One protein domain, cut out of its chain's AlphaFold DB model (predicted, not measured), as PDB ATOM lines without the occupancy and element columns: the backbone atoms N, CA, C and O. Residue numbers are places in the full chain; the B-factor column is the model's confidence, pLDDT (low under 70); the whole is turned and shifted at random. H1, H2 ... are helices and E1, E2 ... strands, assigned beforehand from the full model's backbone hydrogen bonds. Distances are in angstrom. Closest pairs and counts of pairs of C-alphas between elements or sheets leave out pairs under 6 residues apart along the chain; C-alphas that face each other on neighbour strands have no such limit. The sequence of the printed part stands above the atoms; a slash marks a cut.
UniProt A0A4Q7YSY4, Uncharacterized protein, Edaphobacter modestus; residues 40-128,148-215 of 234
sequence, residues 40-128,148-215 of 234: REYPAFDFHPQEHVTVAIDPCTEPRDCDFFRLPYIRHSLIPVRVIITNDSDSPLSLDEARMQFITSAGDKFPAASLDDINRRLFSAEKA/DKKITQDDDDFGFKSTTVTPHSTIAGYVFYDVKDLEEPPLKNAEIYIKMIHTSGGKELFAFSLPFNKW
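This is residues 40 to 128 and 148 to 215 of the 234 residues of an uncharacterized protein of Edaphobacter modestus (UniProt A0A4Q7YSY4). Two antiparallel sheets of four strands each form a sandwich, partly face to face: the long strands of the sheet E1, E2, E3, E6 are crossed at 45 degrees by the shorter strands of the sheet E5, E4, E7, E8. The edge strands E1 and E8 come together along one side, with the short helix H4 beside them, while H1 and H2 gather at one end of the longer-stranded sheet and H3 lies beside its edge strand E6. The printed part has 157 residues, with four named helices and eight named strands in the order E1, E2, H1, E3, E4, E5, H2, H3, E6, E7, E8, H4. The class is mixed, helices and strands, with under half of the residues in named elements. The whole is compact, with a radius of gyration of the C-alphas of 15.8 A, and spans 52 by 33 by 26 A.

The first sheet runs E1, residues 44 to 48, E2, 53 to 59, E3, 78 to 87, and E6, 169 to 178, and is twisted. N 46 and O 55 are 2.8 A apart in the hairpin of E1 and E2, N 56 and O 84 2.8 A between E2 and E3, and N 81 and O 175 2.8 A between E3 and E6, each within hydrogen-bond range. The second sheet runs E5, residues 109 to 111, E4, 99 to 103, E7, 191 to 195, and E8, 208 to 211. Within hydrogen-bond range here are N 110 and O 102 at 2.8 A, N 103 and O 191 at 2.8 A, and N 208 and O 194 at 2.8 A. The facing parts of this sandwich, two sheets face to face, are 9.1 A centre to centre. The closest C-alphas of E1 and E8, those of Ala 44 and Leu 210, are 5.9 A apart. H3, residues 149 to 158, is on the first sheet, over none of its strands; its closest C-alphas with E6, Phe 158 and Gly 173, are 5.6 A apart. H2, residues 115 to 123, only grazes that sheet and touches H3 at a steep tilt of 53 degrees, opposite ways, closest at the C-alphas of Leu 115 and Ile 151, 7.1 A. H1, residues 73 to 76, also only grazes the sheet and only just touches H2, with 3 pairs of C-alphas within 8 A, the closest being His 76 and Leu 122 at 6.3 A. H4, residues 212 to 215, stands at the first sheet's level; its closest C-alphas with E1, Lys 214 and Ala 44, are 5.0 A apart. Every O i to N i+4 pair is within hydrogen-bond range in H2 and H3; H1 and H4 are too short for such a pair.

E1 begins at C-alpha 44 (205.456, 207.294, 188.874). From first to last C-alpha, E6 measures 29.8 A, E3 28.4 A, E2 20.2 A and H3 14.0 A. H4 ends at C-alpha 215 (203.024, 206.916, 184.471).

The two C-alphas farthest apart, those of Asp 90 and Ala 128, are 53.6 A apart. Residues 129 to 147 are not printed, and C-alphas 128 and 148 stand 16.7 A apart across the cut. The links E2 to H1, E3 to E4, E6 to E7 and E7 to E8 are long. Residues 125 to 128 have pLDDT under 70; the mean of the printed part is 93.6.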
ATOM      1  N   ARG A  40     210.521 213.150 192.901       97.56
ATOM      2  CA  ARG A  40     209.158 213.682 193.108       97.56
ATOM      3  C   ARG A  40     208.576 214.392 191.884       97.56
ATOM      4  O   ARG A  40     207.371 214.605 191.823       97.56
ATOM      5  N   GLU A  41     209.408 214.772 190.918       97.25
ATOM      6  CA  GLU A  41     208.964 215.431 189.691       97.25
ATOM      7  C   GLU A  41     208.663 214.456 188.539       97.25
ATOM      8  O   GLU A  41     208.423 214.885 187.402       97.25
ATOM      9  N   TYR A  42     208.727 213.149 188.796       97.12
ATOM     10  CA  TYR A  42     208.331 212.110 187.851       97.12
ATOM     11  C   TYR A  42     206.927 211.604 188.190       97.12
ATOM     12  O   TYR A  42     206.589 211.515 189.366       97.12
ATOM     13  N   PRO A  43     206.098 211.224 187.203       96.75
ATOM     14  CA  PRO A  43     204.724 210.800 187.478       96.75
ATOM     15  C   PRO A  43     204.599 209.544 188.352       96.75
ATOM     16  O   PRO A  43     203.725 209.465 189.214       96.75
ATOM     17  N   ALA A  44     205.454 208.545 188.123       97.75
ATOM     18  CA  ALA A  44     205.456 207.294 188.874       97.75
ATOM     19  C   ALA A  44     206.531 207.330 189.960       97.75
ATOM     20  O   ALA A  44     207.605 206.755 189.802       97.75
ATOM     21  N   PHE A  45     206.216 208.015 191.058       98.50
ATOM     22  CA  PHE A  45     207.056 208.070 192.249       98.50
ATOM     23  C   PHE A  45     206.364 207.486 193.484       98.50
ATOM     24  O   PHE A  45     205.130 207.373 193.548       98.50
ATOM     25  N   ASP A  46     207.192 207.153 194.465       98.56
ATOM     26  CA  ASP A  46     206.822 206.796 195.824       98.56
ATOM     27  C   ASP A  46     207.740 207.541 196.805       98.56
ATOM     28  O   ASP A  46     208.946 207.673 196.571       98.56
ATOM     29  N   PHE A  47     207.158 208.100 197.865       97.94
ATOM     30  CA  PHE A  47     207.846 208.975 198.811       97.94
ATOM     31  C   PHE A  47     207.670 208.458 200.229       97.94
ATOM     32  O   PHE A  47     206.548 208.351 200.721       97.94
ATOM     33  N   HIS A  48     208.789 208.195 200.898       97.31
ATOM     34  CA  HIS A  48     208.824 207.772 202.291       97.31
ATOM     35  C   HIS A  48     209.149 208.991 203.167       97.31
ATOM     36  O   HIS A  48     210.309 209.405 203.244       97.31
ATOM     37  N   PRO A  49     208.138 209.616 203.808       95.69
ATOM     38  CA  PRO A  49     208.307 210.905 204.472       95.69
ATOM     39  C   PRO A  49     209.145 210.833 205.746       95.69
ATOM     40  O   PRO A  49     209.765 211.828 206.098       95.69
ATOM     41  N   GLN A  50     209.163 209.688 206.436       93.50
ATOM     42  CA  GLN A  50     209.935 209.524 207.671       93.50
ATOM     43  C   GLN A  50     211.437 209.469 207.396       93.50
ATOM     44  O   GLN A  50     212.226 209.995 208.173       93.50
ATOM     45  N   GLU A  51     211.831 208.836 206.293       94.94
ATOM     46  CA  GLU A  51     213.233 208.707 205.908       94.94
ATOM     47  C   GLU A  51     213.686 209.767 204.906       94.94
ATOM     48  O   GLU A  51     214.868 209.824 204.598       94.94
ATOM     49  N   HIS A  52     212.778 210.628 204.434       97.12
ATOM     50  CA  HIS A  52     213.058 211.669 203.441       97.12
ATOM     51  C   HIS A  52     213.684 211.109 202.152       97.12
ATOM     52  O   HIS A  52     214.570 211.713 201.550       97.12
ATOM     53  N   VAL A  53     213.200 209.945 201.709       98.25
ATOM     54  CA  VAL A  53     213.666 209.280 200.487       98.25
ATOM     55  C   VAL A  53     212.522 209.181 199.494       98.25
ATOM     56  O   VAL A  53     211.418 208.760 199.835       98.25
ATOM     57  N   THR A  54     212.794 209.556 198.247       98.75
ATOM     58  CA  THR A  54     211.863 209.378 197.132       98.75
ATOM     59  C   THR A  54     212.486 208.482 196.078       98.75
ATOM     60  O   THR A  54     213.633 208.688 195.683       98.75
ATOM     61  N   VAL A  55     211.704 207.543 195.563       98.62
ATOM     62  CA  VAL A  55     212.066 206.742 194.396       98.62
ATOM     63  C   VAL A  55     211.067 207.010 193.282       98.62
ATOM     64  O   VAL A  55     209.881 207.198 193.539       98.62
ATOM     65  N   ALA A  56     211.534 207.033 192.041       98.75
ATOM     66  CA  ALA A  56     210.687 207.124 190.865       98.75
ATOM     67  C   ALA A  56     211.151 206.206 189.739       98.75
ATOM     68  O   ALA A  56     212.313 205.791 189.688       98.75
ATOM     69  N   ILE A  57     210.226 205.931 188.821       98.19
ATOM     70  CA  ILE A  57     210.497 205.242 187.563       98.19
ATOM     71  C   ILE A  57     210.044 206.058 186.358       98.19
ATOM     72  O   ILE A  57     209.028 206.755 186.397       98.19
ATOM     73  N   ASP A  58     210.786 205.906 185.267       96.88
ATOM     74  CA  ASP A  58     210.463 206.466 183.958       96.88
ATOM     75  C   ASP A  58     210.785 205.428 182.862       96.88
ATOM     76  O   ASP A  58     211.952 205.269 182.479       96.88
ATOM     77  N   PRO A  59     209.803 204.606 182.438       96.06
ATOM     78  CA  PRO A  59     210.008 203.584 181.416       96.06
ATOM     79  C   PRO A  59     210.151 204.170 180.008       96.06
ATOM     80  O   PRO A  59     209.391 205.036 179.587       96.06
ATOM     81  N   CYS A  60     211.059 203.586 179.231       92.31
ATOM     82  CA  CYS A  60     211.161 203.791 177.792       92.31
ATOM     83  C   CYS A  60     210.225 202.821 177.058       92.31
ATOM     84  O   CYS A  60     210.567 201.648 176.888       92.31
ATOM     85  N   THR A  61     209.063 203.275 176.586       90.25
ATOM     86  CA  THR A  61     208.147 202.419 175.800       90.25
ATOM     87  C   THR A  61     208.266 202.609 174.295       90.25
ATOM     88  O   THR A  61     207.834 201.747 173.533       90.25
ATOM     89  N   GLU A  62     208.857 203.715 173.844       89.44
ATOM     90  CA  GLU A  62     208.989 204.034 172.426       89.44
ATOM     91  C   GLU A  62     210.468 204.190 172.044       89.44
ATOM     92  O   GLU A  62     211.219 204.864 172.752       89.44
ATOM     93  N   PRO A  63     210.928 203.626 170.906       87.69
ATOM     94  CA  PRO A  63     212.336 203.707 170.506       87.69
ATOM     95  C   PRO A  63     212.899 205.127 170.385       87.69
ATOM     96  O   PRO A  63     214.108 205.304 170.474       87.69
ATOM     97  N   ARG A  64     212.039 206.125 170.151       87.69
ATOM     98  CA  ARG A  64     212.442 207.531 170.010       87.69
ATOM     99  C   ARG A  64     212.844 208.181 171.333       87.69
ATOM    100  O   ARG A  64     213.702 209.051 171.315       87.69
ATOM    101  N   ASP A  65     212.260 207.751 172.449       84.25
ATOM    102  CA  ASP A  65     212.498 208.376 173.757       84.25
ATOM    103  C   ASP A  65     213.865 207.979 174.321       84.25
ATOM    104  O   ASP A  65     214.419 208.654 175.188       84.25
ATOM    105  N   CYS A  66     214.414 206.872 173.813       89.44
ATOM    106  CA  CYS A  66     215.652 206.271 174.290       89.44
ATOM    107  C   CYS A  66     216.589 205.926 173.123       89.44
ATOM    108  O   CYS A  66     217.270 204.904 173.108       89.44
ATOM    109  N   ASP A  67     216.624 206.820 172.130       90.44
ATOM    110  CA  ASP A  67     217.436 206.719 170.912       90.44
ATOM    111  C   ASP A  67     218.944 206.961 171.142       90.44
ATOM    112  O   ASP A  67     219.741 206.894 170.195       90.44
ATOM    113  N   PHE A  68     219.319 207.273 172.387       91.75
ATOM    114  CA  PHE A  68     220.692 207.375 172.875       91.75
ATOM    115  C   PHE A  68     221.328 206.011 173.159       91.75
ATOM    116  O   PHE A  68     222.553 205.912 173.161       91.75
ATOM    117  N   PHE A  69     220.522 204.957 173.332       94.94
ATOM    118  CA  PHE A  69     221.037 203.592 173.375       94.94
ATOM    119  C   PHE A  69     221.639 203.190 172.025       94.94
ATOM    120  O   PHE A  69     221.131 203.534 170.954       94.94
ATOM    121  N   ARG A  70     222.717 202.405 172.064       94.69
ATOM    122  CA  ARG A  70     223.384 201.869 170.869       94.69
ATOM    123  C   ARG A  70     222.614 200.709 170.249       94.69
ATOM    124  O   ARG A  70     222.846 200.385 169.080       94.69
ATOM    125  N   LEU A  71     221.747 200.056 171.026       93.94
ATOM    126  CA  LEU A  71     220.991 198.867 170.633       93.94
ATOM    127  C   LEU A  71     219.470 199.079 170.750       93.94
ATOM    128  O   LEU A  71     218.998 199.800 171.626       93.94
ATOM    129  N   PRO A  72     218.663 198.434 169.885       93.31
ATOM    130  CA  PRO A  72     217.220 198.657 169.829       93.31
ATOM    131  C   PRO A  72     216.440 197.797 170.845       93.31
ATOM    132  O   PRO A  72     215.557 197.038 170.450       93.31
ATOM    133  N   TYR A  73     216.730 197.914 172.143       94.94
ATOM    134  CA  TYR A  73     216.180 197.057 173.213       94.94
ATOM    135  C   TYR A  73     214.662 196.816 173.136       94.94
ATOM    136  O   TYR A  73     214.216 195.667 173.115       94.94
ATOM    137  N   ILE A  74     213.876 197.886 172.979       93.88
ATOM    138  CA  ILE A  74     212.403 197.831 172.941       93.88
ATOM    139  C   ILE A  74     211.896 196.937 171.801       93.88
ATOM    140  O   ILE A  74     210.930 196.196 171.972       93.88
ATOM    141  N   ARG A  75     212.580 196.926 170.646       91.62
ATOM    142  CA  ARG A  75     212.198 196.078 169.499       91.62
ATOM    143  C   ARG A  75     212.380 194.584 169.772       91.62
ATOM    144  O   ARG A  75     211.835 193.767 169.038       91.62
ATOM    145  N   HIS A  76     213.143 194.241 170.802       92.19
ATOM    146  CA  HIS A  76     213.382 192.875 171.250       92.19
ATOM    147  C   HIS A  76     212.637 192.561 172.555       92.19
ATOM    148  O   HIS A  76     213.036 191.643 173.269       92.19
ATOM    149  N   SER A  77     211.571 193.307 172.875       92.81
ATOM    150  CA  SER A  77     210.777 193.126 174.099       92.81
ATOM    151  C   SER A  77     211.598 193.276 175.388       92.81
ATOM    152  O   SER A  77     211.262 192.685 176.410       92.81
ATOM    153  N   LEU A  78     212.677 194.063 175.345       95.44
ATOM    154  CA  LEU A  78     213.377 194.542 176.534       95.44
ATOM    155  C   LEU A  78     212.943 195.979 176.779       95.44
ATOM    156  O   LEU A  78     213.239 196.847 175.960       95.44
ATOM    157  N   ILE A  79     212.262 196.231 177.893       96.31
ATOM    158  CA  ILE A  79     211.883 197.584 178.304       96.31
ATOM    159  C   ILE A  79     212.979 198.127 179.228       96.31
ATOM    160  O   ILE A  79     213.156 197.597 180.329       96.31
ATOM    161  N   PRO A  80     213.716 199.174 178.818       97.19
ATOM    162  CA  PRO A  80     214.539 199.952 179.729       97.19
ATOM    163  C   PRO A  80     213.632 200.761 180.660       97.19
ATOM    164  O   PRO A  80     212.747 201.486 180.207       97.19
ATOM    165  N   VAL A  81     213.873 200.672 181.959       97.69
ATOM    166  CA  VAL A  81     213.212 201.483 182.980       97.69
ATOM    167  C   VAL A  81     214.273 202.305 183.680       97.69
ATOM    168  O   VAL A  81     215.200 201.758 184.279       97.69
ATOM    169  N   ARG A  82     214.149 203.631 183.601       97.50
ATOM    170  CA  ARG A  82     214.998 204.520 184.381       97.50
ATOM    171  C   ARG A  82     214.522 204.497 185.822       97.50
ATOM    172  O   ARG A  82     213.365 204.813 186.076       97.50
ATOM    173  N   VAL A  83     215.404 204.163 186.752       98.00
ATOM    174  CA  VAL A  83     215.159 204.279 188.192       98.00
ATOM    175  C   VAL A  83     215.855 205.541 188.680       98.00
ATOM    176  O   VAL A  83     217.018 205.774 188.352       98.00
ATOM    177  N   ILE A  84     215.134 206.365 189.437       98.31
ATOM    178  CA  ILE A  84     215.612 207.628 189.996       98.31
ATOM    179  C   ILE A  84     215.437 207.564 191.509       98.31
ATOM    180  O   ILE A  84     214.342 207.278 191.988       98.31
ATOM    181  N   ILE A  85     216.502 207.828 192.263       98.44
ATOM    182  CA  ILE A  85     216.473 207.843 193.727       98.44
ATOM    183  C   ILE A  85     216.955 209.207 194.201       98.44
ATOM    184  O   ILE A  85     218.092 209.595 193.931       98.44
ATOM    185  N   THR A  86     216.089 209.914 194.919       98.69
ATOM    186  CA  THR A  86     216.404 211.166 195.607       98.69
ATOM    187  C   THR A  86     216.474 210.910 197.104       98.69
ATOM    188  O   THR A  86     215.500 210.474 197.718       98.69
ATOM    189  N   ASN A  87     217.640 211.186 197.677       98.19
ATOM    190  CA  ASN A  87     217.879 211.145 199.108       98.19
ATOM    191  C   ASN A  87     217.916 212.582 199.632       98.19
ATOM    192  O   ASN A  87     218.925 213.261 199.463       98.19
ATOM    193  N   ASP A  88     216.829 213.024 200.258       98.31
ATOM    194  CA  ASP A  88     216.731 214.340 200.902       98.31
ATOM    195  C   ASP A  88     217.041 214.262 202.409       98.31
ATOM    196  O   ASP A  88     216.824 215.223 203.147       98.31
ATOM    197  N   SER A  89     217.504 213.104 202.890       96.38
ATOM    198  CA  SER A  89     217.913 212.916 204.278       96.38
ATOM    199  C   SER A  89     219.351 213.384 204.511       96.38
ATOM    200  O   SER A  89     220.134 213.563 203.577       96.38
ATOM    201  N   ASP A  90     219.725 213.495 205.786       96.25
ATOM    202  CA  ASP A  90     221.084 213.846 206.213       96.25
ATOM    203  C   ASP A  90     222.049 212.647 206.261       96.25
ATOM    204  O   ASP A  90     223.210 212.795 206.642       96.25
ATOM    205  N   SER A  91     221.595 211.441 205.902       95.06
ATOM    206  CA  SER A  91     222.393 210.208 205.966       95.06
ATOM    207  C   SER A  91     222.488 209.517 204.604       95.06
ATOM    208  O   SER A  91     221.530 209.538 203.833       95.06
ATOM    209  N   PRO A  92     223.630 208.892 204.261       96.75
ATOM    210  CA  PRO A  92     223.743 208.164 203.006       96.75
ATOM    211  C   PRO A  92     222.885 206.893 203.025       96.75
ATOM    212  O   PRO A  92     222.675 206.280 204.077       96.75
ATOM    213  N   LEU A  93     222.434 206.488 201.840       97.69
ATOM    214  CA  LEU A  93     221.747 205.217 201.611       97.69
ATOM    215  C   LEU A  93     222.710 204.213 200.979       97.69
ATOM    216  O   LEU A  93     223.440 204.581 200.060       97.69
ATOM    217  N   SER A  94     222.664 202.956 201.413       97.00
ATOM    218  CA  SER A  94     223.280 201.824 200.716       97.00
ATOM    219  C   SER A  94     222.239 201.105 199.856       97.00
ATOM    220  O   SER A  94     221.103 200.861 200.275       97.00
ATOM    221  N   LEU A  95     222.663 200.771 198.641       96.50
ATOM    222  CA  LEU A  95     221.931 200.004 197.640       96.50
ATOM    223  C   LEU A  95     222.624 198.665 197.333       96.50
ATOM    224  O   LEU A  95     222.243 198.008 196.370       96.50
ATOM    225  N   ASP A  96     223.622 198.251 198.123       93.94
ATOM    226  CA  ASP A  96     224.427 197.042 197.865       93.94
ATOM    227  C   ASP A  96     223.565 195.774 197.737       93.94
ATOM    228  O   ASP A  96     223.842 194.889 196.928       93.94
ATOM    229  N   GLU A  97     222.487 195.704 198.518       94.00
ATOM    230  CA  GLU A  97     221.544 194.584 198.520       94.00
ATOM    231  C   GLU A  97     220.221 194.906 197.820       94.00
ATOM    232  O   GLU A  97     219.325 194.053 197.786       94.00
ATOM    233  N   ALA A  98     220.087 196.117 197.266       95.88
ATOM    234  CA  ALA A  98     218.837 196.597 196.704       95.88
ATOM    235  C   ALA A  98     218.348 195.665 195.592       95.88
ATOM    236  O   ALA A  98     219.094 195.244 194.706       95.88
ATOM    237  N   ARG A  99     217.054 195.341 195.623       95.88
ATOM    238  CA  ARG A  99     216.428 194.474 194.619       95.88
ATOM    239  C   ARG A  99     215.337 195.239 193.905       95.88
ATOM    240  O   ARG A  99     214.321 195.542 194.518       95.88
ATOM    241  N   MET A 100     215.548 195.503 192.618       96.75
ATOM    242  CA  MET A 100     214.594 196.183 191.741       96.75
ATOM    243  C   MET A 100     213.841 195.136 190.921       96.75
ATOM    244  O   MET A 100     214.366 194.586 189.950       96.75
ATOM    245  N   GLN A 101     212.628 194.803 191.350       97.75
ATOM    246  CA  GLN A 101     211.830 193.723 190.777       97.75
ATOM    247  C   GLN A 101     210.693 194.300 189.937       97.75
ATOM    248  O   GLN A 101     210.045 195.251 190.355       97.75
ATOM    249  N   PHE A 102     210.421 193.699 188.788       98.00
ATOM    250  CA  PHE A 102     209.192 193.926 188.043       98.00
ATOM    251  C   PHE A 102     208.130 192.953 188.546       98.00
ATOM    252  O   PHE A 102     208.375 191.746 188.577       98.00
ATOM    253  N   ILE A 103     206.972 193.468 188.947       97.81
ATOM    254  CA  ILE A 103     205.823 192.664 189.363       97.81
ATOM    255  C   ILE A 103     204.730 192.803 188.308       97.81
ATOM    256  O   ILE A 103     204.299 193.917 188.009       97.81
ATOM    257  N   THR A 104     204.305 191.683 187.721       96.81
ATOM    258  CA  THR A 104     203.257 191.656 186.688       96.81
ATOM    259  C   THR A 104     201.877 191.930 187.277       96.81
ATOM    260  O   THR A 104     201.670 191.860 188.489       96.81
ATOM    261  N   SER A 105     200.889 192.147 186.408       95.06
ATOM    262  CA  SER A 105     199.470 192.183 186.784       95.06
ATOM    263  C   SER A 105     198.991 190.909 187.497       95.06
ATOM    264  O   SER A 105     198.071 190.979 188.311       95.06
ATOM    265  N   ALA A 106     199.614 189.761 187.211       94.00
ATOM    266  CA  ALA A 106     199.338 188.476 187.851       94.00
ATOM    267  C   ALA A 106     200.094 188.280 189.182       94.00
ATOM    268  O   ALA A 106     199.839 187.312 189.896       94.00
ATOM    269  N   GLY A 107     200.997 189.199 189.543       94.88
ATOM    270  CA  GLY A 107     201.797 189.142 190.770       94.88
ATOM    271  C   GLY A 107     203.126 188.391 190.637       94.88
ATOM    272  O   GLY A 107     203.843 188.241 191.633       94.88
ATOM    273  N   ASP A 108     203.484 187.946 189.430       95.38
ATOM    274  CA  ASP A 108     204.766 187.295 189.163       95.38
ATOM    275  C   ASP A 108     205.911 188.294 189.288       95.38
ATOM    276  O   ASP A 108     205.801 189.436 188.844       95.38
ATOM    277  N   LYS A 109     207.029 187.859 189.875       96.06
ATOM    278  CA  LYS A 109     208.176 188.723 190.176       96.06
ATOM    279  C   LYS A 109     209.368 188.364 189.308       96.06
ATOM    280  O   LYS A 109     209.894 187.258 189.406       96.06
ATOM    281  N   PHE A 110     209.862 189.339 188.557       94.44
ATOM    282  CA  PHE A 110     211.036 189.205 187.705       94.44
ATOM    283  C   PHE A 110     212.148 190.146 188.179       94.44
ATOM    284  O   PHE A 110     211.883 191.316 188.464       94.44
ATOM    285  N   PRO A 111     213.401 189.676 188.308       96.00
ATOM    286  CA  PRO A 111     214.525 190.578 188.519       96.00
ATOM    287  C   PRO A 111     214.790 191.405 187.252       96.00
ATOM    288  O   PRO A 111     214.344 191.048 186.160       96.00
ATOM    289  N   ALA A 112     215.558 192.485 187.392       95.75
ATOM    290  CA  ALA A 112     216.158 193.134 186.232       95.75
ATOM    291  C   ALA A 112     217.017 192.125 185.446       95.75
ATOM    292  O   ALA A 112     217.705 191.285 186.032       95.75
ATOM    293  N   ALA A 113     216.962 192.211 184.121       95.62
ATOM    294  CA  ALA A 113     217.722 191.369 183.215       95.62
ATOM    295  C   ALA A 113     219.224 191.603 183.413       95.62
ATOM    296  O   ALA A 113     219.696 192.741 183.420       95.62
ATOM    297  N   SER A 114     219.986 190.516 183.538       94.38
ATOM    298  CA  SER A 114     221.445 190.600 183.540       94.38
ATOM    299  C   SER A 114     221.978 190.919 182.139       94.38
ATOM    300  O   SER A 114     221.289 190.729 181.134       94.38
ATOM    301  N   LEU A 115     223.245 191.329 182.036       93.62
ATOM    302  CA  LEU A 115     223.882 191.549 180.731       93.62
ATOM    303  C   LEU A 115     223.886 190.289 179.849       93.62
ATOM    304  O   LEU A 115     223.813 190.402 178.626       93.62
ATOM    305  N   ASP A 116     223.938 189.092 180.446       91.56
ATOM    306  CA  ASP A 116     223.819 187.832 179.701       91.56
ATOM    307  C   ASP A 116     222.395 187.621 179.173       91.56
ATOM    308  O   ASP A 116     222.224 187.249 178.013       91.56
ATOM    309  N   ASP A 117     221.375 187.936 179.979       92.12
ATOM    310  CA  ASP A 117     219.973 187.870 179.551       92.12
ATOM    311  C   ASP A 117     219.700 188.835 178.400       92.12
ATOM    312  O   ASP A 117     219.116 188.439 177.390       92.12
ATOM    313  N   ILE A 118     220.201 190.068 178.507       94.31
ATOM    314  CA  ILE A 118     220.128 191.081 177.452       94.31
ATOM    315  C   ILE A 118     220.833 190.580 176.184       94.31
ATOM    316  O   ILE A 118     220.259 190.613 175.095       94.31
ATOM    317  N   ASN A 119     222.058 190.062 176.310       93.19
ATOM    318  CA  ASN A 119     222.837 189.548 175.182       93.19
ATOM    319  C   ASN A 119     222.141 188.374 174.490       93.19
ATOM    320  O   ASN A 119     222.018 188.340 173.263       93.19
ATOM    321  N   ARG A 120     221.629 187.425 175.274       89.38
ATOM    322  CA  ARG A 120     220.843 186.306 174.768       89.38
ATOM    323  C   ARG A 120     219.606 186.827 174.047       89.38
ATOM    324  O   ARG A 120     219.361 186.426 172.914       89.38
ATOM    325  N   ARG A 121     218.855 187.749 174.639       90.19
ATOM    326  CA  ARG A 121     217.617 188.284 174.068       90.19
ATOM    327  C   ARG A 121     217.829 189.020 172.742       90.19
ATOM    328  O   ARG A 121     217.042 188.829 171.815       90.19
ATOM    329  N   LEU A 122     218.903 189.798 172.621       90.38
ATOM    330  CA  LEU A 122     219.211 190.544 171.399       90.38
ATOM    331  C   LEU A 122     219.725 189.647 170.262       90.38
ATOM    332  O   LEU A 122     219.328 189.834 169.115       90.38
ATOM    333  N   PHE A 123     220.550 188.638 170.568       86.44
ATOM    334  CA  PHE A 123     221.295 187.887 169.545       86.44
ATOM    335  C   PHE A 123     220.878 186.415 169.372       86.44
ATOM    336  O   PHE A 123     221.467 185.701 168.555       86.44
ATOM    337  N   SER A 124     219.857 185.928 170.093       71.12
ATOM    338  CA  SER A 124     219.385 184.533 169.961       71.12
ATOM    339  C   SER A 124     218.858 184.193 168.561       71.12
ATOM    340  O   SER A 124     218.978 183.045 168.140       71.12
ATOM    341  N   ALA A 125     218.317 185.164 167.814       55.88
ATOM    342  CA  ALA A 125     217.827 184.934 166.451       55.88
ATOM    343  C   ALA A 125     218.951 184.934 165.394       55.88
ATOM    344  O   ALA A 125     218.948 184.101 164.489       55.88
ATOM    345  N   GLU A 126     219.953 185.811 165.522       51.56
ATOM    346  CA  GLU A 126     221.048 185.914 164.543       51.56
ATOM    347  C   GLU A 126     221.946 184.671 164.519       51.56
ATOM    348  O   GLU A 126     222.407 184.249 163.457       51.56
ATOM    349  N   LYS A 127     222.155 184.018 165.668       48.34
ATOM    350  CA  LYS A 127     222.978 182.799 165.734       48.34
ATOM    351  C   LYS A 127     222.303 181.568 165.118       48.34
ATOM    352  O   LYS A 127     223.008 180.635 164.738       48.34
ATOM    353  N   ALA A 128     220.976 181.574 164.972       45.56
ATOM    354  CA  ALA A 128     220.231 180.504 164.310       45.56
ATOM    355  C   ALA A 128     220.232 180.636 162.772       45.56
ATOM    356  O   ALA A 128     220.135 179.634 162.067       45.56
ATOM    357  N   ASP A 148     228.128 191.274 174.000       93.00
ATOM    358  CA  ASP A 148     228.422 192.253 172.956       93.00
ATOM    359  C   ASP A 148     228.962 193.570 173.542       93.00
ATOM    360  O   ASP A 148     228.507 194.068 174.579       93.00
ATOM    361  N   LYS A 149     229.946 194.163 172.859       94.88
ATOM    362  CA  LYS A 149     230.600 195.391 173.320       94.88
ATOM    363  C   LYS A 149     229.615 196.557 173.443       94.88
ATOM    364  O   LYS A 149     229.765 197.376 174.336       94.88
ATOM    365  N   LYS A 150     228.595 196.636 172.590       95.12
ATOM    366  CA  LYS A 150     227.593 197.705 172.669       95.12
ATOM    367  C   LYS A 150     226.704 197.563 173.902       95.12
ATOM    368  O   LYS A 150     226.336 198.579 174.468       95.12
ATOM    369  N   ILE A 151     226.424 196.332 174.349       95.12
ATOM    370  CA  ILE A 151     225.677 196.089 175.595       95.12
ATOM    371  C   ILE A 151     226.480 196.599 176.787       95.12
ATOM    372  O   ILE A 151     225.948 197.339 177.602       95.12
ATOM    373  N   THR A 152     227.759 196.223 176.872       94.94
ATOM    374  CA  THR A 152     228.632 196.691 177.965       94.94
ATOM    375  C   THR A 152     228.817 198.204 177.934       94.94
ATOM    376  O   THR A 152     228.764 198.823 178.980       94.94
ATOM    377  N   GLN A 153     228.934 198.818 176.754       95.38
ATOM    378  CA  GLN A 153     228.999 200.276 176.618       95.38
ATOM    379  C   GLN A 153     227.700 200.989 177.032       95.38
ATOM    380  O   GLN A 153     227.762 202.048 177.647       95.38
ATOM    381  N   ASP A 154     226.531 200.438 176.697       95.69
ATOM    382  CA  ASP A 154     225.243 201.015 177.107       95.69
ATOM    383  C   ASP A 154     225.007 200.863 178.613       95.69
ATOM    384  O   ASP A 154     224.570 201.814 179.258       95.69
ATOM    385  N   ASP A 155     225.344 199.708 179.192       95.44
ATOM    386  CA  ASP A 155     225.372 199.538 180.649       95.44
ATOM    387  C   ASP A 155     226.381 200.497 181.290       95.44
ATOM    388  O   ASP A 155     226.109 201.096 182.331       95.44
ATOM    389  N   ASP A 156     227.522 200.714 180.629       94.44
ATOM    390  CA  ASP A 156     228.575 201.539 181.180       94.44
ATOM    391  C   ASP A 156     228.186 203.012 181.310       94.44
ATOM    392  O   ASP A 156     228.515 203.651 182.316       94.44
ATOM    393  N   ASP A 157     227.488 203.523 180.302       93.56
ATOM    394  CA  ASP A 157     227.100 204.926 180.214       93.56
ATOM    395  C   ASP A 157     225.752 205.212 180.883       93.56
ATOM    396  O   ASP A 157     225.532 206.320 181.376       93.56
ATOM    397  N   PHE A 158     224.834 204.241 180.874       95.06
ATOM    398  CA  PHE A 158     223.432 204.474 181.222       95.06
ATOM    399  C   PHE A 158     222.896 203.536 182.305       95.06
ATOM    400  O   PHE A 158     221.835 203.820 182.862       95.06
ATOM    401  N   GLY A 159     223.585 202.438 182.617       94.38
ATOM    402  CA  GLY A 159     223.161 201.473 183.630       94.38
ATOM    403  C   GLY A 159     223.070 202.079 185.033       94.38
ATOM    404  O   GLY A 159     223.707 203.083 185.363       94.38
ATOM    405  N   PHE A 160     222.259 201.471 185.897       93.44
ATOM    406  CA  PHE A 160     222.191 201.859 187.305       93.44
ATOM    407  C   PHE A 160     223.403 201.314 188.074       93.44
ATOM    408  O   PHE A 160     223.416 200.162 188.500       93.44
ATOM    409  N   LYS A 161     224.437 202.148 188.244       86.38
ATOM    410  CA  LYS A 161     225.741 201.717 188.784       86.38
ATOM    411  C   LYS A 161     225.988 201.998 190.260       86.38
ATOM    412  O   LYS A 161     226.895 201.408 190.841       86.38
ATOM    413  N   SER A 162     225.270 202.949 190.852       82.69
ATOM    414  CA  SER A 162     225.625 203.396 192.198       82.69
ATOM    415  C   SER A 162     225.134 202.418 193.252       82.69
ATOM    416  O   SER A 162     223.951 202.088 193.292       82.69
ATOM    417  N   THR A 163     226.026 202.032 194.157       88.75
ATOM    418  CA  THR A 163     225.668 201.288 195.367       88.75
ATOM    419  C   THR A 163     225.424 202.204 196.566       88.75
ATOM    420  O   THR A 163     225.070 201.740 197.645       88.75
ATOM    421  N   THR A 164     225.604 203.519 196.413       95.44
ATOM    422  CA  THR A 164     225.396 204.497 197.488       95.44
ATOM    423  C   THR A 164     224.694 205.747 196.969       95.44
ATOM    424  O   THR A 164     225.005 206.245 195.886       95.44
ATOM    425  N   VAL A 165     223.763 206.291 197.752       96.88
ATOM    426  CA  VAL A 165     223.143 207.598 197.487       96.88
ATOM    427  C   VAL A 165     223.574 208.566 198.571       96.88
ATOM    428  O   VAL A 165     223.226 208.391 199.740       96.88
ATOM    429  N   THR A 166     224.337 209.588 198.197       96.75
ATOM    430  CA  THR A 166     224.786 210.613 199.142       96.75
ATOM    431  C   THR A 166     223.601 211.405 199.712       96.75
ATOM    432  O   THR A 166     222.562 211.494 199.051       96.75
ATOM    433  N   PRO A 167     223.728 211.984 200.915       97.88
ATOM    434  CA  PRO A 167     222.755 212.948 201.426       97.88
ATOM    435  C   PRO A 167     222.491 214.072 200.421       97.88
ATOM    436  O   PRO A 167     223.406 214.469 199.693       97.88
ATOM    437  N   HIS A 168     221.266 214.592 200.406       97.88
ATOM    438  CA  HIS A 168     220.847 215.740 199.588       97.88
ATOM    439  C   HIS A 168     221.189 215.603 198.100       97.88
ATOM    440  O   HIS A 168     221.664 216.543 197.458       97.88
ATOM    441  N   SER A 169     220.998 214.406 197.544       97.50
ATOM    442  CA  SER A 169     221.398 214.110 196.169       97.50
ATOM    443  C   SER A 169     220.379 213.264 195.421       97.50
ATOM    444  O   SER A 169     219.534 212.587 196.007       97.50
ATOM    445  N   THR A 170     220.472 213.310 194.094       97.88
ATOM    446  CA  THR A 170     219.675 212.472 193.203       97.88
ATOM    447  C   THR A 170     220.587 211.679 192.287       97.88
ATOM    448  O   THR A 170     221.455 212.246 191.624       97.88
ATOM    449  N   ILE A 171     220.351 210.373 192.218       96.88
ATOM    450  CA  ILE A 171     221.004 209.480 191.264       96.88
ATOM    451  C   ILE A 171     219.968 208.833 190.352       96.88
ATOM    452  O   ILE A 171     218.801 208.687 190.719       96.88
ATOM    453  N   ALA A 172     220.399 208.416 189.165       96.75
ATOM    454  CA  ALA A 172     219.567 207.628 188.275       96.75
ATOM    455  C   ALA A 172     220.395 206.723 187.369       96.75
ATOM    456  O   ALA A 172     221.557 207.006 187.088       96.75
ATOM    457  N   GLY A 173     219.739 205.697 186.850       96.12
ATOM    458  CA  GLY A 173     220.267 204.820 185.816       96.12
ATOM    459  C   GLY A 173     219.182 203.890 185.294       96.12
ATOM    460  O   GLY A 173     218.073 203.846 185.831       96.12
ATOM    461  N   TYR A 174     219.490 203.176 184.224       97.06
ATOM    462  CA  TYR A 174     218.571 202.258 183.574       97.06
ATOM    463  C   TYR A 174     218.787 200.829 184.060       97.06
ATOM    464  O   TYR A 174     219.914 200.363 184.222       97.06
ATOM    465  N   VAL A 175     217.675 200.131 184.249       97.12
ATOM    466  CA  VAL A 175     217.605 198.676 184.381       97.12
ATOM    467  C   VAL A 175     216.681 198.144 183.291       97.12
ATOM    468  O   VAL A 175     215.810 198.865 182.808       97.12
ATOM    469  N   PHE A 176     216.865 196.899 182.868       97.56
ATOM    470  CA  PHE A 176     216.111 196.327 181.751       97.56
ATOM    471  C   PHE A 176     215.213 195.200 182.237       97.56
ATOM    472  O   PHE A 176     215.631 194.395 183.064       97.56
ATOM    473  N   TYR A 177     214.005 195.105 181.689       97.25
ATOM    474  CA  TYR A 177     213.082 194.009 181.968       97.25
ATOM    475  C   TYR A 177     212.659 193.328 180.673       97.25
ATOM    476  O   TYR A 177     212.295 193.985 179.697       97.25
ATOM    477  N   ASP A 178     212.734 192.001 180.671       94.56
ATOM    478  CA  ASP A 178     212.281 191.165 179.567       94.56
ATOM    479  C   ASP A 178     210.784 190.907 179.703       94.56
ATOM    480  O   ASP A 178     210.339 190.291 180.669       94.56
ATOM    481  N   VAL A 179     210.011 191.410 178.742       93.88
ATOM    482  CA  VAL A 179     208.544 191.372 178.779       93.88
ATOM    483  C   VAL A 179     207.937 190.513 177.675       93.88
ATOM    484  O   VAL A 179     206.729 190.527 177.480       93.88
ATOM    485  N   LYS A 180     208.755 189.767 176.924       90.38
ATOM    486  CA  LYS A 180     208.300 189.075 175.707       90.38
ATOM    487  C   LYS A 180     207.178 188.065 175.931       90.38
ATOM    488  O   LYS A 180     206.372 187.850 175.035       90.38
ATOM    489  N   ASP A 181     207.194 187.409 177.085       87.56
ATOM    490  CA  ASP A 181     206.266 186.331 177.421       87.56
ATOM    491  C   ASP A 181     205.185 186.810 178.413       87.56
ATOM    492  O   ASP A 181     204.498 185.997 179.028       87.56
ATOM    493  N   LEU A 182     205.047 188.131 178.580       90.00
ATOM    494  CA  LEU A 182     204.029 188.757 179.421       90.00
ATOM    495  C   LEU A 182     202.787 189.130 178.604       90.00
ATOM    496  O   LEU A 182     202.848 189.315 177.388       90.00
ATOM    497  N   GLU A 183     201.649 189.271 179.284       87.62
ATOM    498  CA  GLU A 183     200.409 189.726 178.655       87.62
ATOM    499  C   GLU A 183     200.523 191.177 178.162       87.62
ATOM    500  O   GLU A 183     200.971 192.069 178.882       87.62
ATOM    501  N   GLU A 184     200.070 191.431 176.934       86.56
ATOM    502  CA  GLU A 184     200.083 192.766 176.336       86.56
ATOM    503  C   GLU A 184     198.871 193.610 176.793       86.56
ATOM    504  O   GLU A 184     197.732 193.135 176.724       86.56
ATOM    505  N   PRO A 185     199.047 194.892 177.182       90.81
ATOM    506  CA  PRO A 185     200.315 195.611 177.337       90.81
ATOM    507  C   PRO A 185     201.009 195.302 178.683       90.81
ATOM    508  O   PRO A 185     200.370 195.449 179.732       90.81
ATOM    509  N   PRO A 186     202.327 195.015 178.698       92.88
ATOM    510  CA  PRO A 186     203.021 194.441 179.857       92.88
ATOM    511  C   PRO A 186     203.080 195.368 181.073       92.88
ATOM    512  O   PRO A 186     203.189 194.906 182.203       92.88
ATOM    513  N   LEU A 187     202.995 196.686 180.864       95.88
ATOM    514  CA  LEU A 187     203.057 197.671 181.946       95.88
ATOM    515  C   LEU A 187     201.707 197.893 182.647       95.88
ATOM    516  O   LEU A 187     201.650 198.541 183.689       95.88
ATOM    517  N   LYS A 188     200.592 197.410 182.092       96.06
ATOM    518  CA  LYS A 188     199.270 197.669 182.673       96.06
ATOM    519  C   LYS A 188     199.091 196.866 183.958       96.06
ATOM    520  O   LYS A 188     199.179 195.646 183.941       96.06
ATOM    521  N   ASN A 189     198.763 197.560 185.051       96.38
ATOM    522  CA  ASN A 189     198.642 196.978 186.395       96.38
ATOM    523  C   ASN A 189     199.918 196.281 186.903       96.38
ATOM    524  O   ASN A 189     199.848 195.541 187.878       96.38
ATOM    525  N   ALA A 190     201.059 196.528 186.263       97.69
ATOM    526  CA  ALA A 190     202.362 196.103 186.739       97.69
ATOM    527  C   ALA A 190     203.008 197.211 187.586       97.69
ATOM    528  O   ALA A 190     202.607 198.384 187.537       97.69
ATOM    529  N   GLU A 191     204.053 196.856 188.322       98.31
ATOM    530  CA  GLU A 191     204.841 197.799 189.113       98.31
ATOM    531  C   GLU A 191     206.326 197.445 189.132       98.31
ATOM    532  O   GLU A 191     206.720 196.299 188.917       98.31
ATOM    533  N   ILE A 192     207.149 198.448 189.434       98.50
ATOM    534  CA  ILE A 192     208.492 198.209 189.953       98.50
ATOM    535  C   ILE A 192     208.420 198.212 191.476       98.50
ATOM    536  O   ILE A 192     207.899 199.142 192.088       98.50
ATOM    537  N   TYR A 193     208.972 197.171 192.079       98.38
ATOM    538  CA  TYR A 193     209.063 196.999 193.516       98.38
ATOM    539  C   TYR A 193     210.530 197.011 193.934       98.38
ATOM    540  O   TYR A 193     211.311 196.161 193.492       98.38
ATOM    541  N   ILE A 194     210.913 197.978 194.771       98.12
ATOM    542  CA  ILE A 194     212.298 198.149 195.226       98.12
ATOM    543  C   ILE A 194     212.375 197.946 196.734       98.12
ATOM    544  O   ILE A 194     211.679 198.613 197.490       98.12
ATOM    545  N   LYS A 195     213.236 197.032 197.177       97.31
ATOM    546  CA  LYS A 195     213.439 196.688 198.597       97.31
ATOM    547  C   LYS A 195     214.920 196.545 198.936       97.31
ATOM    548  O   LYS A 195     215.739 196.554 198.016       97.31
ATOM    549  N   MET A 196     215.238 196.321 200.215       96.44
ATOM    550  CA  MET A 196     216.610 196.173 200.719       96.44
ATOM    551  C   MET A 196     217.472 197.432 200.508       96.44
ATOM    552  O   MET A 196     218.672 197.340 200.250       96.44
ATOM    553  N   ILE A 197     216.858 198.617 200.573       97.19
ATOM    554  CA  ILE A 197     217.597 199.884 200.662       97.19
ATOM    555  C   ILE A 197     217.884 200.127 202.136       97.19
ATOM    556  O   ILE A 197     216.959 200.089 202.945       97.19
ATOM    557  N   HIS A 198     219.137 200.399 202.485       96.81
ATOM    558  CA  HIS A 198     219.542 200.575 203.876       96.81
ATOM    559  C   HIS A 198     220.015 201.996 204.148       96.81
ATOM    560  O   HIS A 198     220.622 202.638 203.294       96.81
ATOM    561  N   THR A 199     219.783 202.485 205.361       93.81
ATOM    562  CA  THR A 199     220.478 203.674 205.865       93.81
ATOM    563  C   THR A 199     221.895 203.311 206.316       93.81
ATOM    564  O   THR A 199     222.210 202.141 206.540       93.81
ATOM    565  N   SER A 200     222.752 204.311 206.532       84.75
ATOM    566  CA  SER A 200     224.095 204.127 207.110       84.75
ATOM    567  C   SER A 200     224.121 203.376 208.450       84.75
ATOM    568  O   SER A 200     225.128 202.759 208.786       84.75
ATOM    569  N   GLY A 201     223.020 203.403 209.207       82.75
ATOM    570  CA  GLY A 201     222.858 202.665 210.462       82.75
ATOM    571  C   GLY A 201     222.440 201.199 210.292       82.75
ATOM    572  O   GLY A 201     222.168 200.541 211.292       82.75
ATOM    573  N   GLY A 202     222.330 200.695 209.058       87.56
ATOM    574  CA  GLY A 202     221.908 199.323 208.757       87.56
ATOM    575  C   GLY A 202     220.398 199.082 208.860       87.56
ATOM    576  O   GLY A 202     219.954 197.944 208.747       87.56
ATOM    577  N   LYS A 203     219.588 200.131 209.064       93.75
ATOM    578  CA  LYS A 203     218.123 200.018 209.039       93.75
ATOM    579  C   LYS A 203     217.666 199.856 207.591       93.75
ATOM    580  O   LYS A 203     217.920 200.744 206.777       93.75
ATOM    581  N   GLU A 204     216.949 198.774 207.299       96.56
ATOM    582  CA  GLU A 204     216.238 198.621 206.030       96.56
ATOM    583  C   GLU A 204     215.051 199.599 205.975       96.56
ATOM    584  O   GLU A 204     214.261 199.715 206.919       96.56
ATOM    585  N   LEU A 205     214.945 200.331 204.871       96.69
ATOM    586  CA  LEU A 205     213.780 201.141 204.549       96.69
ATOM    587  C   LEU A 205     212.605 200.237 204.182       96.69
ATOM    588  O   LEU A 205     212.788 199.162 203.614       96.69
ATOM    589  N   PHE A 206     211.378 200.707 204.408       97.56
ATOM    590  CA  PHE A 206     210.236 200.070 203.761       97.56
ATOM    591  C   PHE A 206     210.462 199.987 202.246       97.56
ATOM    592  O   PHE A 206     211.183 200.797 201.656       97.56
ATOM    593  N   ALA A 207     209.857 198.985 201.619       97.62
ATOM    594  CA  ALA A 207     209.940 198.836 200.179       97.62
ATOM    595  C   ALA A 207     209.114 199.913 199.466       97.62
ATOM    596  O   ALA A 207     208.065 200.317 199.960       97.62
ATOM    597  N   PHE A 208     209.579 200.316 198.290       98.56
ATOM    598  CA  PHE A 208     208.916 201.274 197.415       98.56
ATOM    599  C   PHE A 208     208.087 200.524 196.371       98.56
ATOM    600  O   PHE A 208     208.598 199.603 195.722       98.56
ATOM    601  N   SER A 209     206.832 200.938 196.185       98.12
ATOM    602  CA  SER A 209     205.918 200.400 195.168       98.12
ATOM    603  C   SER A 209     205.632 201.472 194.117       98.12
ATOM    604  O   SER A 209     205.074 202.539 194.386       98.12
ATOM    605  N   LEU A 210     206.051 201.192 192.884       98.56
ATOM    606  CA  LEU A 210     206.056 202.145 191.780       98.56
ATOM    607  C   LEU A 210     205.156 201.608 190.657       98.56
ATOM    608  O   LEU A 210     205.650 201.012 189.695       98.56
ATOM    609  N   PRO A 211     203.825 201.778 190.761       98.12
ATOM    610  CA  PRO A 211     202.890 201.264 189.770       98.12
ATOM    611  C   PRO A 211     202.983 202.049 188.463       98.12
ATOM    612  O   PRO A 211     202.810 203.275 188.432       98.12
ATOM    613  N   PHE A 212     203.140 201.335 187.347       97.81
ATOM    614  CA  PHE A 212     203.205 201.938 186.012       97.81
ATOM    615  C   PHE A 212     201.917 202.673 185.630       97.81
ATOM    616  O   PHE A 212     201.949 203.580 184.804       97.81
ATOM    617  N   ASN A 213     200.787 202.351 186.266       96.81
ATOM    618  CA  ASN A 213     199.518 203.048 186.054       96.81
ATOM    619  C   ASN A 213     199.618 204.564 186.310       96.81
ATOM    620  O   ASN A 213     198.963 205.328 185.599       96.81
ATOM    621  N   LYS A 214     200.459 205.012 187.259       96.31
ATOM    622  CA  LYS A 214     200.708 206.448 187.495       96.31
ATOM    623  C   LYS A 214     201.349 207.109 186.269       96.31
ATOM    624  O   LYS A 214     200.895 208.158 185.816       96.31
ATOM    625  N   TRP A 215     202.353 206.456 185.687       96.62
ATOM    626  CA  TRP A 215     203.024 206.916 184.471       96.62
ATOM    627  C   TRP A 215     202.099 206.848 183.248       96.62
ATOM    628  O   TRP A 215     201.934 207.840 182.543       96.62
TER     629      TRP A 215